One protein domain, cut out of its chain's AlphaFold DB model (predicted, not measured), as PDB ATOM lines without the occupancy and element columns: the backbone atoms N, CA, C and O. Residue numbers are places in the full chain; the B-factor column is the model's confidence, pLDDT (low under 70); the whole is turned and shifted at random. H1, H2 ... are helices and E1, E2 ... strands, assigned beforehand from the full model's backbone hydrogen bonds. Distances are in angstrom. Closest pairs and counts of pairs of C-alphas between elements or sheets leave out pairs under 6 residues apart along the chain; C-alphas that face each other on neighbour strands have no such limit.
ATOM      1  N   GLY A  66      38.131  68.471  93.304       95.94
ATOM      2  CA  GLY A  66      36.919  68.097  94.006       95.94
ATOM      3  C   GLY A  66      37.194  67.653  95.425       95.94
ATOM      4  O   GLY A  66      38.249  67.116  95.730       95.94
ATOM      5  N   VAL A  67      36.208  67.840  96.287       96.38
ATOM      6  CA  VAL A  67      36.224  67.395  97.681       96.38
ATOM      7  C   VAL A  67      35.129  66.348  97.857       96.38
ATOM      8  O   VAL A  67      34.069  66.463  97.235       96.38
ATOM      9  N   SER A  68      35.398  65.295  98.626       95.69
ATOM     10  CA  SER A  68      34.413  64.256  98.949       95.69
ATOM     11  C   SER A  68      33.267  64.805  99.810       95.69
ATOM     12  O   SER A  68      33.404  65.832 100.471       95.69
ATOM     13  N   ALA A  69      32.126  64.113  99.824       94.75
ATOM     14  CA  ALA A  69      30.934  64.534 100.572       94.75
ATOM     15  C   ALA A  69      31.163  64.693 102.086       94.75
ATOM     16  O   ALA A  69      30.567  65.555 102.723       94.75
ATOM     17  N   ASP A  70      32.034  63.867 102.665       95.31
ATOM     18  CA  ASP A  70      32.430  63.926 104.076       95.31
ATOM     19  C   ASP A  70      33.564  64.930 104.345       95.31
ATOM     20  O   ASP A  70      33.995  65.082 105.487       95.31
ATOM     21  N   GLY A  71      34.064  65.599 103.302       94.44
ATOM     22  CA  GLY A  71      35.146  66.567 103.399       94.44
ATOM     23  C   GLY A  71      36.499  65.963 103.761       94.44
ATOM     24  O   GLY A  71      37.367  66.717 104.179       94.44
ATOM     25  N   SER A  72      36.688  64.642 103.654       96.62
ATOM     26  CA  SER A  72      37.917  63.964 104.091       96.62
ATOM     27  C   SER A  72      38.990  63.855 103.005       96.62
ATOM     28  O   SER A  72      40.176  63.774 103.327       96.62
ATOM     29  N   VAL A  73      38.604  63.893 101.728       97.44
ATOM     30  CA  VAL A  73      39.507  63.715 100.585       97.44
ATOM     31  C   VAL A  73      39.389  64.888  99.622       97.44
ATOM     32  O   VAL A  73      38.287  65.278  99.233       97.44
ATOM     33  N   VAL A  74      40.536  65.409  99.186       97.38
ATOM     34  CA  VAL A  74      40.651  66.274  98.010       97.38
ATOM     35  C   VAL A  74      41.204  65.460  96.842       97.38
ATOM     36  O   VAL A  74      42.197  64.746  96.965       97.38
ATOM     37  N   GLN A  75      40.532  65.559  95.704       96.19
ATOM     38  CA  GLN A  75      40.894  64.928  94.446       96.19
ATOM     39  C   GLN A  75      41.252  66.028  93.457       96.19
ATOM     40  O   GLN A  75      40.486  66.972  93.281       96.19
ATOM     41  N   VAL A  76      42.398  65.905  92.808       96.12
ATOM     42  CA  VAL A  76      42.864  66.832  91.780       96.12
ATOM     43  C   VAL A  76      43.137  66.042  90.526       96.12
ATOM     44  O   VAL A  76      43.786  65.002  90.580       96.12
ATOM     45  N   SER A  77      42.688  66.542  89.390       94.69
ATOM     46  CA  SER A  77      43.149  66.082  88.095       94.69
ATOM     47  C   SER A  77      43.610  67.261  87.267       94.69
ATOM     48  O   SER A  77      43.043  68.350  87.338       94.69
ATOM     49  N   THR A  78      44.671  67.069  86.501       94.81
ATOM     50  CA  THR A  78      45.140  68.074  85.555       94.81
ATOM     51  C   THR A  78      45.791  67.398  84.368       94.81
ATOM     52  O   THR A  78      46.399  66.336  84.503       94.81
ATOM     53  N   ASP A  79      45.617  67.992  83.196       93.44
ATOM     54  CA  ASP A  79      46.212  67.506  81.966       93.44
ATOM     55  C   ASP A  79      46.505  68.664  81.015       93.44
ATOM     56  O   ASP A  79      45.749  69.638  80.914       93.44
ATOM     57  N   PHE A  80      47.604  68.499  80.287       94.31
ATOM     58  CA  PHE A  80      47.963  69.297  79.129       94.31
ATOM     59  C   PHE A  80      47.742  68.414  77.905       94.31
ATOM     60  O   PHE A  80      48.662  67.777  77.395       94.31
ATOM     61  N   CYS A  81      46.488  68.326  77.471       91.31
ATOM     62  CA  CYS A  81      46.070  67.375  76.454       91.31
ATOM     63  C   CYS A  81      46.762  67.690  75.111       91.31
ATOM     64  O   CYS A  81      46.545  68.772  74.542       91.31
ATOM     65  N   PRO A  82      47.570  66.758  74.571       91.06
ATOM     66  CA  PRO A  82      48.396  67.001  73.403       91.06
ATOM     67  C   PRO A  82      47.560  67.183  72.141       91.06
ATOM     68  O   PRO A  82      46.560  66.503  71.900       91.06
ATOM     69  N   ARG A  83      48.054  68.055  71.265       89.69
ATOM     70  CA  ARG A  83      47.484  68.308  69.932       89.69
ATOM     71  C   ARG A  83      48.372  67.768  68.817       89.69
ATOM     72  O   ARG A  83      48.432  68.309  67.713       89.69
ATOM     73  N   ALA A  84      49.079  66.691  69.142       82.69
ATOM     74  CA  ALA A  84      50.012  65.997  68.277       82.69
ATOM     75  C   ALA A  84      49.334  64.726  67.741       82.69
ATOM     76  O   ALA A  84      49.316  63.687  68.399       82.69
ATOM     77  N   TYR A  85      48.713  64.853  66.567       77.25
ATOM     78  CA  TYR A  85      47.863  63.827  65.954       77.25
ATOM     79  C   TYR A  85      48.533  62.446  65.899       77.25
ATOM     80  O   TYR A  85      49.606  62.315  65.308       77.25
ATOM     81  N   GLY A  86      47.881  61.422  66.461       71.38
ATOM     82  CA  GLY A  86      48.325  60.021  66.379       71.38
ATOM     83  C   GLY A  86      49.551  59.697  67.238       71.38
ATOM     84  O   GLY A  86      50.006  58.558  67.285       71.38
ATOM     85  N   ALA A  87      50.129  60.700  67.895       80.75
ATOM     86  CA  ALA A  87      51.450  60.584  68.476       80.75
ATOM     87  C   ALA A  87      51.377  59.944  69.869       80.75
ATOM     88  O   ALA A  87      52.140  59.018  70.157       80.75
ATOM     89  N   TYR A  88      50.446  60.410  70.708       83.56
ATOM     90  CA  TYR A  88      50.357  60.058  72.130       83.56
ATOM     91  C   TYR A  88      49.395  58.894  72.422       83.56
ATOM     92  O   TYR A  88      49.522  58.242  73.452       83.56
ATOM     93  N   GLU A  89      48.505  58.536  71.490       79.19
ATOM     94  CA  GLU A  89      47.570  57.401  71.646       79.19
ATOM     95  C   GLU A  89      48.283  56.045  71.605       79.19
ATOM     96  O   GLU A  89      47.699  55.020  71.947       79.19
ATOM     97  N   THR A  90      49.541  56.041  71.165       77.81
ATOM     98  CA  THR A  90      50.391  54.851  71.083       77.81
ATOM     99  C   THR A  90      51.077  54.515  72.407       77.81
ATOM    100  O   THR A  90      51.871  53.576  72.446       77.81
ATOM    101  N   ALA A  91      50.797  55.262  73.482       81.25
ATOM    102  CA  ALA A  91      51.347  54.985  74.800       81.25
ATOM    103  C   ALA A  91      51.016  53.552  75.256       81.25
ATOM    104  O   ALA A  91      49.879  53.082  75.173       81.25
ATOM    105  N   LEU A  92      52.034  52.861  75.756       79.44
ATOM    106  CA  LEU A  92      51.936  51.569  76.413       79.44
ATOM    107  C   LEU A  92      51.521  51.767  77.877       79.44
ATOM    108  O   LEU A  92      51.606  52.863  78.426       79.44
ATOM    109  N   GLY A  93      51.079  50.688  78.529       71.00
ATOM    110  CA  GLY A  93      50.559  50.724  79.905       71.00
ATOM    111  C   GLY A  93      51.534  51.239  80.973       71.00
ATOM    112  O   GLY A  93      51.101  51.517  82.086       71.00
ATOM    113  N   ASP A  94      52.819  51.368  80.648       74.56
ATOM    114  CA  ASP A  94      53.889  51.908  81.491       74.56
ATOM    115  C   ASP A  94      54.275  53.359  81.132       74.56
ATOM    116  O   ASP A  94      55.361  53.810  81.491       74.56
ATOM    117  N   GLU A  95      53.409  54.085  80.413       73.62
ATOM    118  CA  GLU A  95      53.633  55.458  79.923       73.62
ATOM    119  C   GLU A  95      54.784  55.575  78.893       73.62
ATOM    120  O   GLU A  95      55.172  56.683  78.512       73.62
ATOM    121  N   THR A  96      55.322  54.452  78.397       83.12
ATOM    122  CA  THR A  96      56.316  54.433  77.311       83.12
ATOM    123  C   THR A  96      55.655  54.363  75.935       83.12
ATOM    124  O   THR A  96      54.450  54.172  75.819       83.12
ATOM    125  N   TYR A  97      56.434  54.519  74.862       85.81
ATOM    126  CA  TYR A  97      55.930  54.444  73.487       85.81
ATOM    127  C   TYR A  97      56.663  53.349  72.716       85.81
ATOM    128  O   TYR A  97      57.872  53.186  72.901       85.81
ATOM    129  N   PRO A  98      55.976  52.623  71.820       85.94
ATOM    130  CA  PRO A  98      56.601  51.566  71.048       85.94
ATOM    131  C   PRO A  98      57.676  52.130  70.112       85.94
ATOM    132  O   PRO A  98      57.519  53.198  69.509       85.94
ATOM    133  N   GLU A  99      58.769  51.380  69.953       89.38
ATOM    134  CA  GLU A  99      59.775  51.694  68.942       89.38
ATOM    135  C   GLU A  99      59.193  51.507  67.531       89.38
ATOM    136  O   GLU A  99      58.412  50.579  67.288       89.38
ATOM    137  N   PRO A 100      59.538  52.391  66.580       89.75
ATOM    138  CA  PRO A 100      58.870  52.431  65.296       89.75
ATOM    139  C   PRO A 100      59.287  51.251  64.417       89.75
ATOM    140  O   PRO A 100      60.458  51.068  64.090       89.75
ATOM    141  N   THR A 101      58.297  50.469  63.990       93.00
ATOM    142  CA  THR A 101      58.476  49.324  63.076       93.00
ATOM    143  C   THR A 101      57.918  49.587  61.674       93.00
ATOM    144  O   THR A 101      58.091  48.776  60.766       93.00
ATOM    145  N   SER A 102      57.281  50.742  61.475       91.31
ATOM    146  CA  SER A 102      56.710  51.189  60.205       91.31
ATOM    147  C   SER A 102      57.023  52.668  59.958       91.31
ATOM    148  O   SER A 102      57.423  53.404  60.863       91.31
ATOM    149  N   ARG A 103      56.818  53.127  58.717       89.69
ATOM    150  CA  ARG A 103      56.962  54.547  58.356       89.69
ATOM    151  C   ARG A 103      55.995  55.445  59.139       89.69
ATOM    152  O   ARG A 103      56.354  56.565  59.493       89.69
ATOM    153  N   GLU A 104      54.789  54.952  59.390       87.88
ATOM    154  CA  GLU A 104      53.756  55.650  60.157       87.88
ATOM    155  C   GLU A 104      54.223  55.874  61.597       87.88
ATOM    156  O   GLU A 104      54.346  57.022  62.016       87.88
ATOM    157  N   MET A 105      54.674  54.818  62.279       88.69
ATOM    158  CA  MET A 105      55.203  54.925  63.644       88.69
ATOM    159  C   MET A 105      56.449  55.816  63.737       88.69
ATOM    160  O   MET A 105      56.657  56.502  64.736       88.69
ATOM    161  N   PHE A 106      57.298  55.824  62.702       90.94
ATOM    162  CA  PHE A 106      58.430  56.755  62.629       90.94
ATOM    163  C   PHE A 106      57.959  58.211  62.599       90.94
ATOM    164  O   PHE A 106      58.558  59.066  63.249       90.94
ATOM    165  N   SER A 107      56.879  58.479  61.863       88.50
ATOM    166  CA  SER A 107      56.285  59.813  61.746       88.50
ATOM    167  C   SER A 107      55.633  60.228  63.069       88.50
ATOM    168  O   SER A 107      55.863  61.337  63.536       88.50
ATOM    169  N   GLU A 108      54.914  59.320  63.733       89.38
ATOM    170  CA  GLU A 108      54.333  59.542  65.064       89.38
ATOM    171  C   GLU A 108      55.406  59.817  66.128       89.38
ATOM    172  O   GLU A 108      55.257  60.739  66.931       89.38
ATOM    173  N   LYS A 109      56.520  59.067  66.117       90.62
ATOM    174  CA  LYS A 109      57.659  59.311  67.019       90.62
ATOM    175  C   LYS A 109      58.272  60.689  66.791       90.62
ATOM    176  O   LYS A 109      58.519  61.387  67.767       90.62
ATOM    177  N   ALA A 110      58.479  61.096  65.538       90.44
ATOM    178  CA  ALA A 110      58.994  62.428  65.221       90.44
ATOM    179  C   ALA A 110      58.058  63.535  65.731       90.44
ATOM    180  O   ALA A 110      58.506  64.453  66.413       90.44
ATOM    181  N   VAL A 111      56.750  63.390  65.493       89.00
ATOM    182  CA  VAL A 111      55.726  64.325  65.980       89.00
ATOM    183  C   VAL A 111      55.715  64.397  67.512       89.00
ATOM    184  O   VAL A 111      55.647  65.495  68.060       89.00
ATOM    185  N   ARG A 112      55.830  63.265  68.224       90.62
ATOM    186  CA  ARG A 112      55.964  63.273  69.692       90.62
ATOM    187  C   ARG A 112      57.206  64.022  70.149       90.62
ATOM    188  O   ARG A 112      57.096  64.798  71.094       90.62
ATOM    189  N   THR A 113      58.359  63.774  69.526       90.56
ATOM    190  CA  THR A 113      59.624  64.416  69.903       90.56
ATOM    191  C   THR A 113      59.528  65.928  69.746       90.56
ATOM    192  O   THR A 113      59.724  66.634  70.728       90.56
ATOM    193  N   GLU A 114      59.122  66.416  68.568       90.75
ATOM    194  CA  GLU A 114      58.952  67.856  68.314       90.75
ATOM    195  C   GLU A 114      57.979  68.495  69.319       90.75
ATOM    196  O   GLU A 114      58.232  69.568  69.863       90.75
ATOM    197  N   TYR A 115      56.865  67.816  69.610       91.88
ATOM    198  CA  TYR A 115      55.868  68.322  70.551       91.88
ATOM    199  C   TYR A 115      56.362  68.308  72.007       91.88
ATOM    200  O   TYR A 115      56.079  69.233  72.767       91.88
ATOM    201  N   SER A 116      57.114  67.274  72.396       92.19
ATOM    202  CA  SER A 116      57.715  67.161  73.731       92.19
ATOM    203  C   SER A 116      58.786  68.224  73.949       92.19
ATOM    204  O   SER A 116      58.851  68.805  75.024       92.19
ATOM    205  N   GLU A 117      59.598  68.513  72.934       93.06
ATOM    206  CA  GLU A 117      60.605  69.576  72.990       93.06
ATOM    207  C   GLU A 117      59.968  70.960  73.168       93.06
ATOM    208  O   GLU A 117      60.518  71.795  73.884       93.06
ATOM    209  N   ALA A 118      58.797  71.187  72.565       92.69
ATOM    210  CA  ALA A 118      58.078  72.452  72.672       92.69
ATOM    211  C   ALA A 118      57.376  72.645  74.028       92.69
ATOM    212  O   ALA A 118      57.402  73.747  74.573       92.69
ATOM    213  N   PHE A 119      56.739  71.600  74.570       94.88
ATOM    214  CA  PHE A 119      55.824  71.745  75.713       94.88
ATOM    215  C   PHE A 119      56.189  70.883  76.922       94.88
ATOM    216  O   PHE A 119      55.940  71.265  78.057       94.88
ATOM    217  N   TYR A 120      56.827  69.732  76.739       92.88
ATOM    218  CA  TYR A 120      57.142  68.806  77.835       92.88
ATOM    219  C   TYR A 120      58.611  68.916  78.233       92.88
ATOM    220  O   TYR A 120      59.360  67.940  78.281       92.88
ATOM    221  N   THR A 121      59.009  70.159  78.499       93.81
ATOM    222  CA  THR A 121      60.379  70.545  78.830       93.81
ATOM    223  C   THR A 121      60.815  69.987  80.188       93.81
ATOM    224  O   THR A 121      60.012  69.487  80.981       93.81
ATOM    225  N   GLY A 122      62.108  70.117  80.501       94.19
ATOM    226  CA  GLY A 122      62.642  69.708  81.803       94.19
ATOM    227  C   GLY A 122      61.939  70.373  82.993       94.19
ATOM    228  O   GLY A 122      61.801  69.746  84.038       94.19
ATOM    229  N   GLU A 123      61.443  71.601  82.830       94.75
ATOM    230  CA  GLU A 123      60.664  72.299  83.857       94.75
ATOM    231  C   GLU A 123      59.295  71.645  84.080       94.75
ATOM    232  O   GLU A 123      58.928  71.354  85.220       94.75
ATOM    233  N   ALA A 124      58.584  71.327  82.997       95.69
ATOM    234  CA  ALA A 124      57.288  70.662  83.062       95.69
ATOM    235  C   ALA A 124      57.394  69.249  83.658       95.69
ATOM    236  O   ALA A 124      56.595  68.845  84.506       95.69
ATOM    237  N   LEU A 125      58.444  68.512  83.286       94.75
ATOM    238  CA  LEU A 125      58.745  67.199  83.857       94.75
ATOM    239  C   LEU A 125      59.163  67.290  85.330       94.75
ATOM    240  O   LEU A 125      58.805  66.421  86.125       94.75
ATOM    241  N   ALA A 126      59.889  68.339  85.724       96.06
ATOM    242  CA  ALA A 126      60.237  68.572  87.122       96.06
ATOM    243  C   ALA A 126      58.997  68.904  87.963       96.06
ATOM    244  O   ALA A 126      58.887  68.420  89.089       96.06
ATOM    245  N   TRP A 127      58.060  69.689  87.426       96.75
ATOM    246  CA  TRP A 127      56.754  69.920  88.044       96.75
ATOM    247  C   TRP A 127      56.007  68.599  88.252       96.75
ATOM    248  O   TRP A 127      55.671  68.266  89.388       96.75
ATOM    249  N   LEU A 128      55.878  67.776  87.204       95.44
ATOM    250  CA  LEU A 128      55.241  66.461  87.299       95.44
ATOM    251  C   LEU A 128      55.917  65.571  88.353       95.44
ATOM    252  O   LEU A 128      55.245  64.904  89.137       95.44
ATOM    253  N   GLY A 129      57.251  65.572  88.389       96.12
ATOM    254  CA  GLY A 129      58.037  64.829  89.370       96.12
ATOM    255  C   GLY A 129      57.736  65.244  90.813       96.12
ATOM    256  O   GLY A 129      57.618  64.374  91.677       96.12
ATOM    257  N   ARG A 130      57.550  66.548  91.075       96.50
ATOM    258  CA  ARG A 130      57.114  67.048  92.391       96.50
ATOM    259  C   ARG A 130      55.718  66.545  92.734       96.50
ATOM    260  O   ARG A 130      55.537  66.010  93.823       96.50
ATOM    261  N   VAL A 131      54.776  66.633  91.795       95.81
ATOM    262  CA  VAL A 131      53.401  66.147  91.985       95.81
ATOM    263  C   VAL A 131      53.384  64.656  92.318       95.81
ATOM    264  O   VAL A 131      52.849  64.271  93.359       95.81
ATOM    265  N   LYS A 132      54.044  63.824  91.498       94.81
ATOM    266  CA  LYS A 132      54.161  62.367  91.699       94.81
ATOM    267  C   LYS A 132      54.850  61.998  93.023       94.81
ATOM    268  O   LYS A 132      54.625  60.905  93.532       94.81
ATOM    269  N   SER A 133      55.657  62.897  93.590       96.31
ATOM    270  CA  SER A 133      56.393  62.683  94.845       96.31
ATOM    271  C   SER A 133      55.721  63.309  96.074       96.31
ATOM    272  O   SER A 133      56.337  63.358  97.141       96.31
ATOM    273  N   THR A 134      54.486  63.806  95.952       97.12
ATOM    274  CA  THR A 134      53.767  64.456  97.058       97.12
ATOM    275  C   THR A 134      53.538  63.470  98.215       97.12
ATOM    276  O   THR A 134      52.904  62.430  98.016       97.12
ATOM    277  N   PRO A 135      54.025  63.753  99.440       95.50
ATOM    278  CA  PRO A 135      53.861  62.841 100.570       95.50
ATOM    279  C   PRO A 135      52.391  62.592 100.916       95.50
ATOM    280  O   PRO A 135      51.611  63.529 101.052       95.50
ATOM    281  N   GLY A 136      52.021  61.321 101.091       94.75
ATOM    282  CA  GLY A 136      50.648  60.928 101.431       94.75
ATOM    283  C   GLY A 136      49.652  61.004 100.268       94.75
ATOM    284  O   GLY A 136      48.484  60.681 100.468       94.75
ATOM    285  N   ALA A 137      50.096  61.388  99.069       96.94
ATOM    286  CA  ALA A 137      49.264  61.392  97.876       96.94
ATOM    287  C   ALA A 137      49.140  59.996  97.259       96.94
ATOM    288  O   ALA A 137      50.123  59.264  97.133       96.94
ATOM    289  N   THR A 138      47.944  59.665  96.778       96.44
ATOM    290  CA  THR A 138      47.765  58.605  95.778       96.44
ATOM    291  C   THR A 138      47.748  59.255  94.403       96.44
ATOM    292  O   THR A 138      46.793  59.954  94.077       96.44
ATOM    293  N   VAL A 139      48.799  59.044  93.606       94.44
ATOM    294  CA  VAL A 139      48.945  59.643  92.270       94.44
ATOM    295  C   VAL A 139      48.859  58.564  91.197       94.44
ATOM    296  O   VAL A 139      49.468  57.502  91.326       94.44
ATOM    297  N   ARG A 140      48.119  58.839  90.124       90.81
ATOM    298  CA  ARG A 140      47.971  57.962  88.955       90.81
ATOM    299  C   ARG A 140      47.935  58.781  87.657       90.81
ATOM    300  O   ARG A 140      47.656  59.979  87.716       90.81
ATOM    301  N   PRO A 141      48.203  58.168  86.494       87.88
ATOM    302  CA  PRO A 141      48.048  58.843  85.209       87.88
ATOM    303  C   PRO A 141      46.607  59.304  84.970       87.88
ATOM    304  O   PRO A 141      45.648  58.641  85.384       87.88
ATOM    305  N   TYR A 142      46.454  60.431  84.279       85.50
ATOM    306  CA  TYR A 142      45.140  60.953  83.909       85.50
ATOM    307  C   TYR A 142      44.413  60.052  82.910       85.50
ATOM    308  O   TYR A 142      44.981  59.646  81.895       85.50
ATOM    309  N   GLY A 143      43.135  59.764  83.186       76.38
ATOM    310  CA  GLY A 143      42.313  58.880  82.356       76.38
ATOM    311  C   GLY A 143      42.473  57.383  82.650       76.38
ATOM    312  O   GLY A 143      41.822  56.568  81.998       76.38
ATOM    313  N   GLY A 144      43.301  57.003  83.631       71.25
ATOM    314  CA  GLY A 144      43.552  55.607  83.986       71.25
ATOM    315  C   GLY A 144      44.653  54.957  83.142       71.25
ATOM    316  O   GLY A 144      45.700  55.557  82.911       71.25
ATOM    317  N   ALA A 145      44.458  53.696  82.737       55.91
ATOM    318  CA  ALA A 145      45.449  52.956  81.950       55.91
ATOM    319  C   ALA A 145      45.675  53.597  80.567       55.91
ATOM    320  O   ALA A 145      44.741  54.123  79.955       55.91
ATOM    321  N   ALA A 146      46.911  53.515  80.065       54.19
ATOM    322  CA  ALA A 146      47.306  54.113  78.791       54.19
ATOM    323  C   ALA A 146      46.369  53.718  77.631       54.19
ATOM    324  O   ALA A 146      46.001  52.551  77.480       54.19
ATOM    325  N   GLY A 147      45.974  54.709  76.823       52.31
ATOM    326  CA  GLY A 147      45.116  54.537  75.643       52.31
ATOM    327  C   GLY A 147      43.607  54.712  75.876       52.31
ATOM    328  O   GLY A 147      42.854  54.742  74.902       52.31
ATOM    329  N   ALA A 148      43.140  54.864  77.123       60.44
ATOM    330  CA  ALA A 148      41.719  55.099  77.420       60.44
ATOM    331  C   ALA A 148      41.261  56.543  77.128       60.44
ATOM    332  O   ALA A 148      40.093  56.782  76.814       60.44
ATOM    333  N   LEU A 149      42.187  57.501  77.200       75.31
ATOM    334  CA  LEU A 149      41.951  58.920  76.964       75.31
ATOM    335  C   LEU A 149      43.130  59.504  76.169       75.31
ATOM    336  O   LEU A 149      44.266  59.102  76.420       75.31
ATOM    337  N   PRO A 150      42.905  60.432  75.223       75.00
ATOM    338  CA  PRO A 150      43.984  61.217  74.627       75.00
ATOM    339  C   PRO A 150      44.538  62.185  75.684       75.00
ATOM    340  O   PRO A 150      44.113  63.335  75.751       75.00
ATOM    341  N   SER A 151      45.416  61.692  76.556       82.25
ATOM    342  CA  SER A 151      46.090  62.459  77.607       82.25
ATOM    343  C   SER A 151      47.572  62.649  77.292       82.25
ATOM    344  O   SER A 151      48.168  61.910  76.501       82.25
ATOM    345  N   GLY A 152      48.163  63.696  77.865       82.69
ATOM    346  CA  GLY A 152      49.588  63.969  77.728       82.69
ATOM    347  C   GLY A 152      50.426  63.215  78.763       82.69
ATOM    348  O   GLY A 152      49.903  62.756  79.777       82.69
ATOM    349  N   PRO A 153      51.759  63.162  78.586       87.06
ATOM    350  CA  PRO A 153      52.682  62.598  79.575       87.06
ATOM    351  C   PRO A 153      52.700  63.373  80.904       87.06
ATOM    352  O   PRO A 153      53.262  62.899  81.887       87.06
ATOM    353  N   LEU A 154      52.111  64.571  80.936       91.69
ATOM    354  CA  LEU A 154      51.961  65.396  82.133       91.69
ATOM    355  C   LEU A 154      50.605  65.210  82.832       91.69
ATOM    356  O   LEU A 154      50.393  65.792  83.893       91.69
ATOM    357  N   GLY A 155      49.693  64.428  82.249       91.75
ATOM    358  CA  GLY A 155      48.362  64.204  82.795       91.75
ATOM    359  C   GLY A 155      48.403  63.390  84.084       91.75
ATOM    360  O   GLY A 155      48.870  62.249  84.095       91.75
ATOM    361  N   VAL A 156      47.854  63.940  85.168       93.25
ATOM    362  CA  VAL A 156      47.804  63.283  86.480       93.25
ATOM    363  C   VAL A 156      46.449  63.383  87.156       93.25
ATOM    364  O   VAL A 156      45.714  64.357  87.003       93.25
ATOM    365  N   GLU A 157      46.171  62.385  87.986       94.31
ATOM    366  CA  GLU A 157      45.169  62.437  89.042       94.31
ATOM    367  C   GLU A 157      45.840  62.177  90.381       94.31
ATOM    368  O   GLU A 157      46.688  61.293  90.505       94.31
ATOM    369  N   MET A 158      45.447  62.942  91.384       96.50
ATOM    370  CA  MET A 158      45.999  62.902  92.721       96.50
ATOM    371  C   MET A 158      44.872  62.929  93.746       96.50
ATOM    372  O   MET A 158      43.953  63.737  93.644       96.50
ATOM    373  N   GLU A 159      44.978  62.085  94.763       97.44
ATOM    374  CA  GLU A 159      44.089  62.093  95.922       97.44
ATOM    375  C   GLU A 159      44.899  62.293  97.202       97.44
ATOM    376  O   GLU A 159      45.950  61.672  97.383       97.44
ATOM    377  N   LEU A 160      44.409  63.170  98.074       97.75
ATOM    378  CA  LEU A 160      45.033  63.574  99.333       97.75
ATOM    379  C   LEU A 160      43.972  63.708 100.425       97.75
ATOM    380  O   LEU A 160      42.807  63.984 100.141       97.75
ATOM    381  N   GLU A 161      44.387  63.611 101.686       98.00
ATOM    382  CA  GLU A 161      43.551  64.044 102.809       98.00
ATOM    383  C   GLU A 161      43.248  65.547 102.695       98.00
ATOM    384  O   GLU A 161      44.143  66.355 102.424       98.00
ATOM    385  N   ALA A 162      42.003  65.939 102.939       96.44
ATOM    386  CA  ALA A 162      41.559  67.327 102.925       96.44
ATOM    387  C   ALA A 162      41.995  68.076 104.202       96.44
ATOM    388  O   ALA A 162      41.207  68.378 105.095       96.44
ATOM    389  N   SER A 163      43.285  68.399 104.277       96.69
ATOM    390  CA  SER A 163      43.860  69.273 105.303       96.69
ATOM    391  C   SER A 163      44.154  70.664 104.739       96.69
ATOM    392  O   SER A 163      44.376  70.821 103.540       96.69
ATOM    393  N   ALA A 164      44.233  71.687 105.597       95.88
ATOM    394  CA  ALA A 164      44.587  73.044 105.162       95.88
ATOM    395  C   ALA A 164      45.931  73.095 104.408       95.88
ATOM    396  O   ALA A 164      46.057  73.803 103.413       95.88
ATOM    397  N   GLY A 165      46.919  72.304 104.846       96.81
ATOM    398  CA  GLY A 165      48.216  72.208 104.172       96.81
ATOM    399  C   GLY A 165      48.114  71.586 102.778       96.81
ATOM    400  O   GLY A 165      48.692  72.113 101.831       96.81
ATOM    401  N   ASN A 166      47.335  70.511 102.633       97.12
ATOM    402  CA  ASN A 166      47.136  69.863 101.336       97.12
ATOM    403  C   ASN A 166      46.306  70.729 100.384       97.12
ATOM    404  O   ASN A 166      46.590  70.751  99.193       97.12
ATOM    405  N   LEU A 167      45.326  71.485 100.885       95.31
ATOM    406  CA  LEU A 167      44.549  72.417 100.063       95.31
ATOM    407  C   LEU A 167      45.417  73.555  99.506       95.31
ATOM    408  O   LEU A 167      45.301  73.880  98.325       95.31
ATOM    409  N   GLU A 168      46.327  74.121 100.308       96.62
ATOM    410  CA  GLU A 168      47.285  75.117  99.805       96.62
ATOM    411  C   GLU A 168      48.283  74.508  98.811       96.62
ATOM    412  O   GLU A 168      48.609  75.144  97.809       96.62
ATOM    413  N   LEU A 169      48.718  73.260  99.026       96.31
ATOM    414  CA  LEU A 169      49.551  72.533  98.063       96.31
ATOM    415  C   LEU A 169      48.827  72.333  96.727       96.31
ATOM    416  O   LEU A 169      49.392  72.621  95.675       96.31
ATOM    417  N   VAL A 170      47.565  71.897  96.759       96.75
ATOM    418  CA  VAL A 170      46.730  71.727  95.561       96.75
ATOM    419  C   VAL A 170      46.567  73.050  94.821       96.75
ATOM    420  O   VAL A 170      46.757  73.109  93.609       96.75
ATOM    421  N   LYS A 171      46.273  74.129  95.545       96.38
ATOM    422  CA  LYS A 171      46.151  75.469  94.969       96.38
ATOM    423  C   LYS A 171      47.445  75.920  94.290       96.38
ATOM    424  O   LYS A 171      47.384  76.415  93.166       96.38
ATOM    425  N   ALA A 172      48.593  75.734  94.943       96.62
ATOM    426  CA  ALA A 172      49.896  76.052  94.364       96.62
ATOM    427  C   ALA A 172      50.159  75.226  93.097       96.62
ATOM    428  O   ALA A 172      50.526  75.785  92.071       96.62
ATOM    429  N   MET A 173      49.872  73.921  93.124       96.25
ATOM    430  CA  MET A 173      50.005  73.056  91.950       96.25
ATOM    431  C   MET A 173      49.147  73.517  90.769       96.25
ATOM    432  O   MET A 173      49.637  73.546  89.641       96.25
ATOM    433  N   CYS A 174      47.884  73.879  91.010       96.69
ATOM    434  CA  CYS A 174      46.992  74.385  89.967       96.69
ATOM    435  C   CYS A 174      47.460  75.739  89.413       96.69
ATOM    436  O   CYS A 174      47.323  75.978  88.214       96.69
ATOM    437  N   ALA A 175      48.010  76.612  90.263       97.06
ATOM    438  CA  ALA A 175      48.574  77.891  89.839       97.06
ATOM    439  C   ALA A 175      49.821  77.687  88.967       97.06
ATOM    440  O   ALA A 175      49.864  78.214  87.861       97.06
ATOM    441  N   GLU A 176      50.770  76.850  89.399       97.38
ATOM    442  CA  GLU A 176      51.969  76.502  88.620       97.38
ATOM    443  C   GLU A 176      51.602  75.891  87.257       97.38
ATOM    444  O   GLU A 176      52.185  76.243  86.232       97.38
ATOM    445  N   ALA A 177      50.602  75.001  87.217       96.88
ATOM    446  CA  ALA A 177      50.128  74.399  85.971       96.88
ATOM    447  C   ALA A 177      49.498  75.437  85.023       96.88
ATOM    448  O   ALA A 177      49.754  75.422  83.818       96.88
ATOM    449  N   ALA A 178      48.699  76.361  85.565       96.81
ATOM    450  CA  ALA A 178      48.109  77.444  84.787       96.81
ATOM    451  C   ALA A 178      49.179  78.413  84.256       96.81
ATOM    452  O   ALA A 178      49.133  78.777  83.084       96.81
ATOM    453  N   GLU A 179      50.155  78.796  85.083       97.25
ATOM    454  CA  GLU A 179      51.277  79.661  84.694       97.25
ATOM    455  C   GLU A 179      52.112  79.034  83.575       97.25
ATOM    456  O   GLU A 179      52.429  79.703  82.592       97.25
ATOM    457  N   MET A 180      52.399  77.735  83.672       97.06
ATOM    458  CA  MET A 180      53.120  76.996  82.638       97.06
ATOM    459  C   MET A 180      52.389  77.042  81.290       97.06
ATOM    460  O   MET A 180      52.994  77.344  80.260       97.06
ATOM    461  N   TRP A 181      51.074  76.805  81.293       96.88
ATOM    462  CA  TRP A 181      50.271  76.883  80.075       96.88
ATOM    463  C   TRP A 181      50.172  78.303  79.517       96.88
ATOM    464  O   TRP A 181      50.270  78.489  78.303       96.88
ATOM    465  N   LEU A 182      50.009  79.308  80.384       95.56
ATOM    466  CA  LEU A 182      49.997  80.713  79.977       95.56
ATOM    467  C   LEU A 182      51.320  81.096  79.309       95.56
ATOM    468  O   LEU A 182      51.294  81.695  78.239       95.56
ATOM    469  N   GLY A 183      52.456  80.660  79.859       95.81
ATOM    470  CA  GLY A 183      53.767  80.864  79.244       95.81
ATOM    471  C   GLY A 183      53.874  80.253  77.842       95.81
ATOM    472  O   GLY A 183      54.401  80.885  76.925       95.81
ATOM    473  N   TRP A 184      53.314  79.056  77.623       95.88
ATOM    474  CA  TRP A 184      53.250  78.467  76.278       95.88
ATOM    475  C   TRP A 184      52.344  79.248  75.327       95.88
ATOM    476  O   TRP A 184      52.656  79.352  74.143       95.88
ATOM    477  N   MET A 185      51.228  79.786  75.823       93.81
ATOM    478  CA  MET A 185      50.309  80.601  75.027       93.81
ATOM    479  C   MET A 185      50.909  81.955  74.644       93.81
ATOM    480  O   MET A 185      50.732  82.389  73.509       93.81
ATOM    481  N   GLU A 186      51.645  82.604  75.547       92.12
ATOM    482  CA  GLU A 186      52.330  83.876  75.278       92.12
ATOM    483  C   GLU A 186      53.389  83.742  74.177       92.12
ATOM    484  O   GLU A 186      53.543  84.638  73.347       92.12
ATOM    485  N   GLY A 187      54.091  82.606  74.141       89.31
ATOM    486  CA  GLY A 187      55.071  82.275  73.106       89.31
ATOM    487  C   GLY A 187      54.495  81.568  71.876       89.31
ATOM    488  O   GLY A 187      55.266  81.120  71.027       89.31
ATOM    489  N   ALA A 188      53.172  81.403  71.775       90.56
ATOM    490  CA  ALA A 188      52.574  80.558  70.751       90.56
ATOM    491  C   ALA A 188      52.674  81.171  69.350       90.56
ATOM    492  O   ALA A 188      52.148  82.249  69.068       90.56
ATOM    493  N   GLU A 189      53.266  80.421  68.423       87.62
ATOM    494  CA  GLU A 189      53.284  80.787  67.012       87.62
ATOM    495  C   GLU A 189      52.061  80.246  66.269       87.62
ATOM    496  O   GLU A 189      51.553  79.147  66.534       87.62
TER     497      GLU A 189
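AT A GLANCE: This is residues 66 to 189 of the 266 residues of the protein "Hypothetical protein" of Hemiselmis andersenii (UniProt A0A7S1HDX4). A small three-stranded sheet has the long helix H3 laid lengthwise over one face; H2 runs beside H3 and reaches the sheet with its last residues, while H1 extends away beyond the end of the sheet and makes much of the length. The printed part has 124 residues, with three named helices and three named strands in the order E1 H1 H2 E2 E3 H3; the sheet's order is E1 - E3 - E2, all antiparallel, and the class is mixed, helices and strands. The whole is elongated, spanning 52 by 33 by 21 A, and only just compact, close to loose, with a radius of gyration of the C-alphas of 16.0 A.

HOW THE PARTS SIT: Begin at the sheet's inner strand, E3, residues 156 to 161. On one side is the edge strand E1, residues 73 to 81, antiparallel at 166 degrees; look for N 76 and O 158, within hydrogen-bond range at 2.8 A. On its other side is the edge strand E2, residues 138 to 141, antiparallel at 168 degrees, with N 157 and O 140 at 2.8 A; E2 and E3 form a hairpin. Residues 66 to 67 pair antiparallel with residues 74 to 75 of E1. Now find H3, residues 164 to 186, on one face of the sheet, two layers in all, a helix over a sheet. Its height over the sheet is 10.5 A; it lies over E1 and, only just, over E3, on which 3 of its C-alphas fall, and runs along the strands, at 10 degrees to E1 on the local plane. The closest C-alphas of E1 and H3, Val 76 and Val 170, are 7.3 A apart. H2, residues 122 to 132, only grazes the sheet, with its residues 128 to 132; its C-alpha at Lys 132 is 5.9 A from that of Val 139, the closest pair with E2. H2 and H3 are close but not clearly touching, the closest C-alphas being Ala 124 and Met 180 at 7.6 A, with a shallow tilt of 22 degrees, opposite ways. H1, residues 103 to 119, is not on the sheet and meets H2 only through their link. E1, H1 H2 and E2 make a split strand-helix-strand unit, two strands running the same way with helices between them in the chain and E3 between them in the sheet; its crossover is right-handed. In H1, H2 and H3 every O i to N i+4 pair is within hydrogen-bond range.

IN THESE COORDINATES: Find C-alpha 73 at (39.507, 63.715, 100.585), where E1 begins; from there it runs 25.3 A to C-alpha 81. E3 is 16.9 A long and E2 10.6 A. H1 runs 24.5 A from C-alpha 103 at (56.962, 54.547, 58.356), and H2 is 15.0 A long. H3 runs 32.7 A, ending at C-alpha 186 at (52.330, 83.876, 75.278).

THE WHOLE: Look for the two C-alphas farthest apart, those of Asp 70 and Arg 103, at 52.7 A. The printed part has no cut. The links E1 to H1, residues 82 to 102, and E2 to E3, residues 142 to 155, are long; the others are tight. The mean pLDDT of the printed part is 90.2, and residues 145 to 148 are under 70.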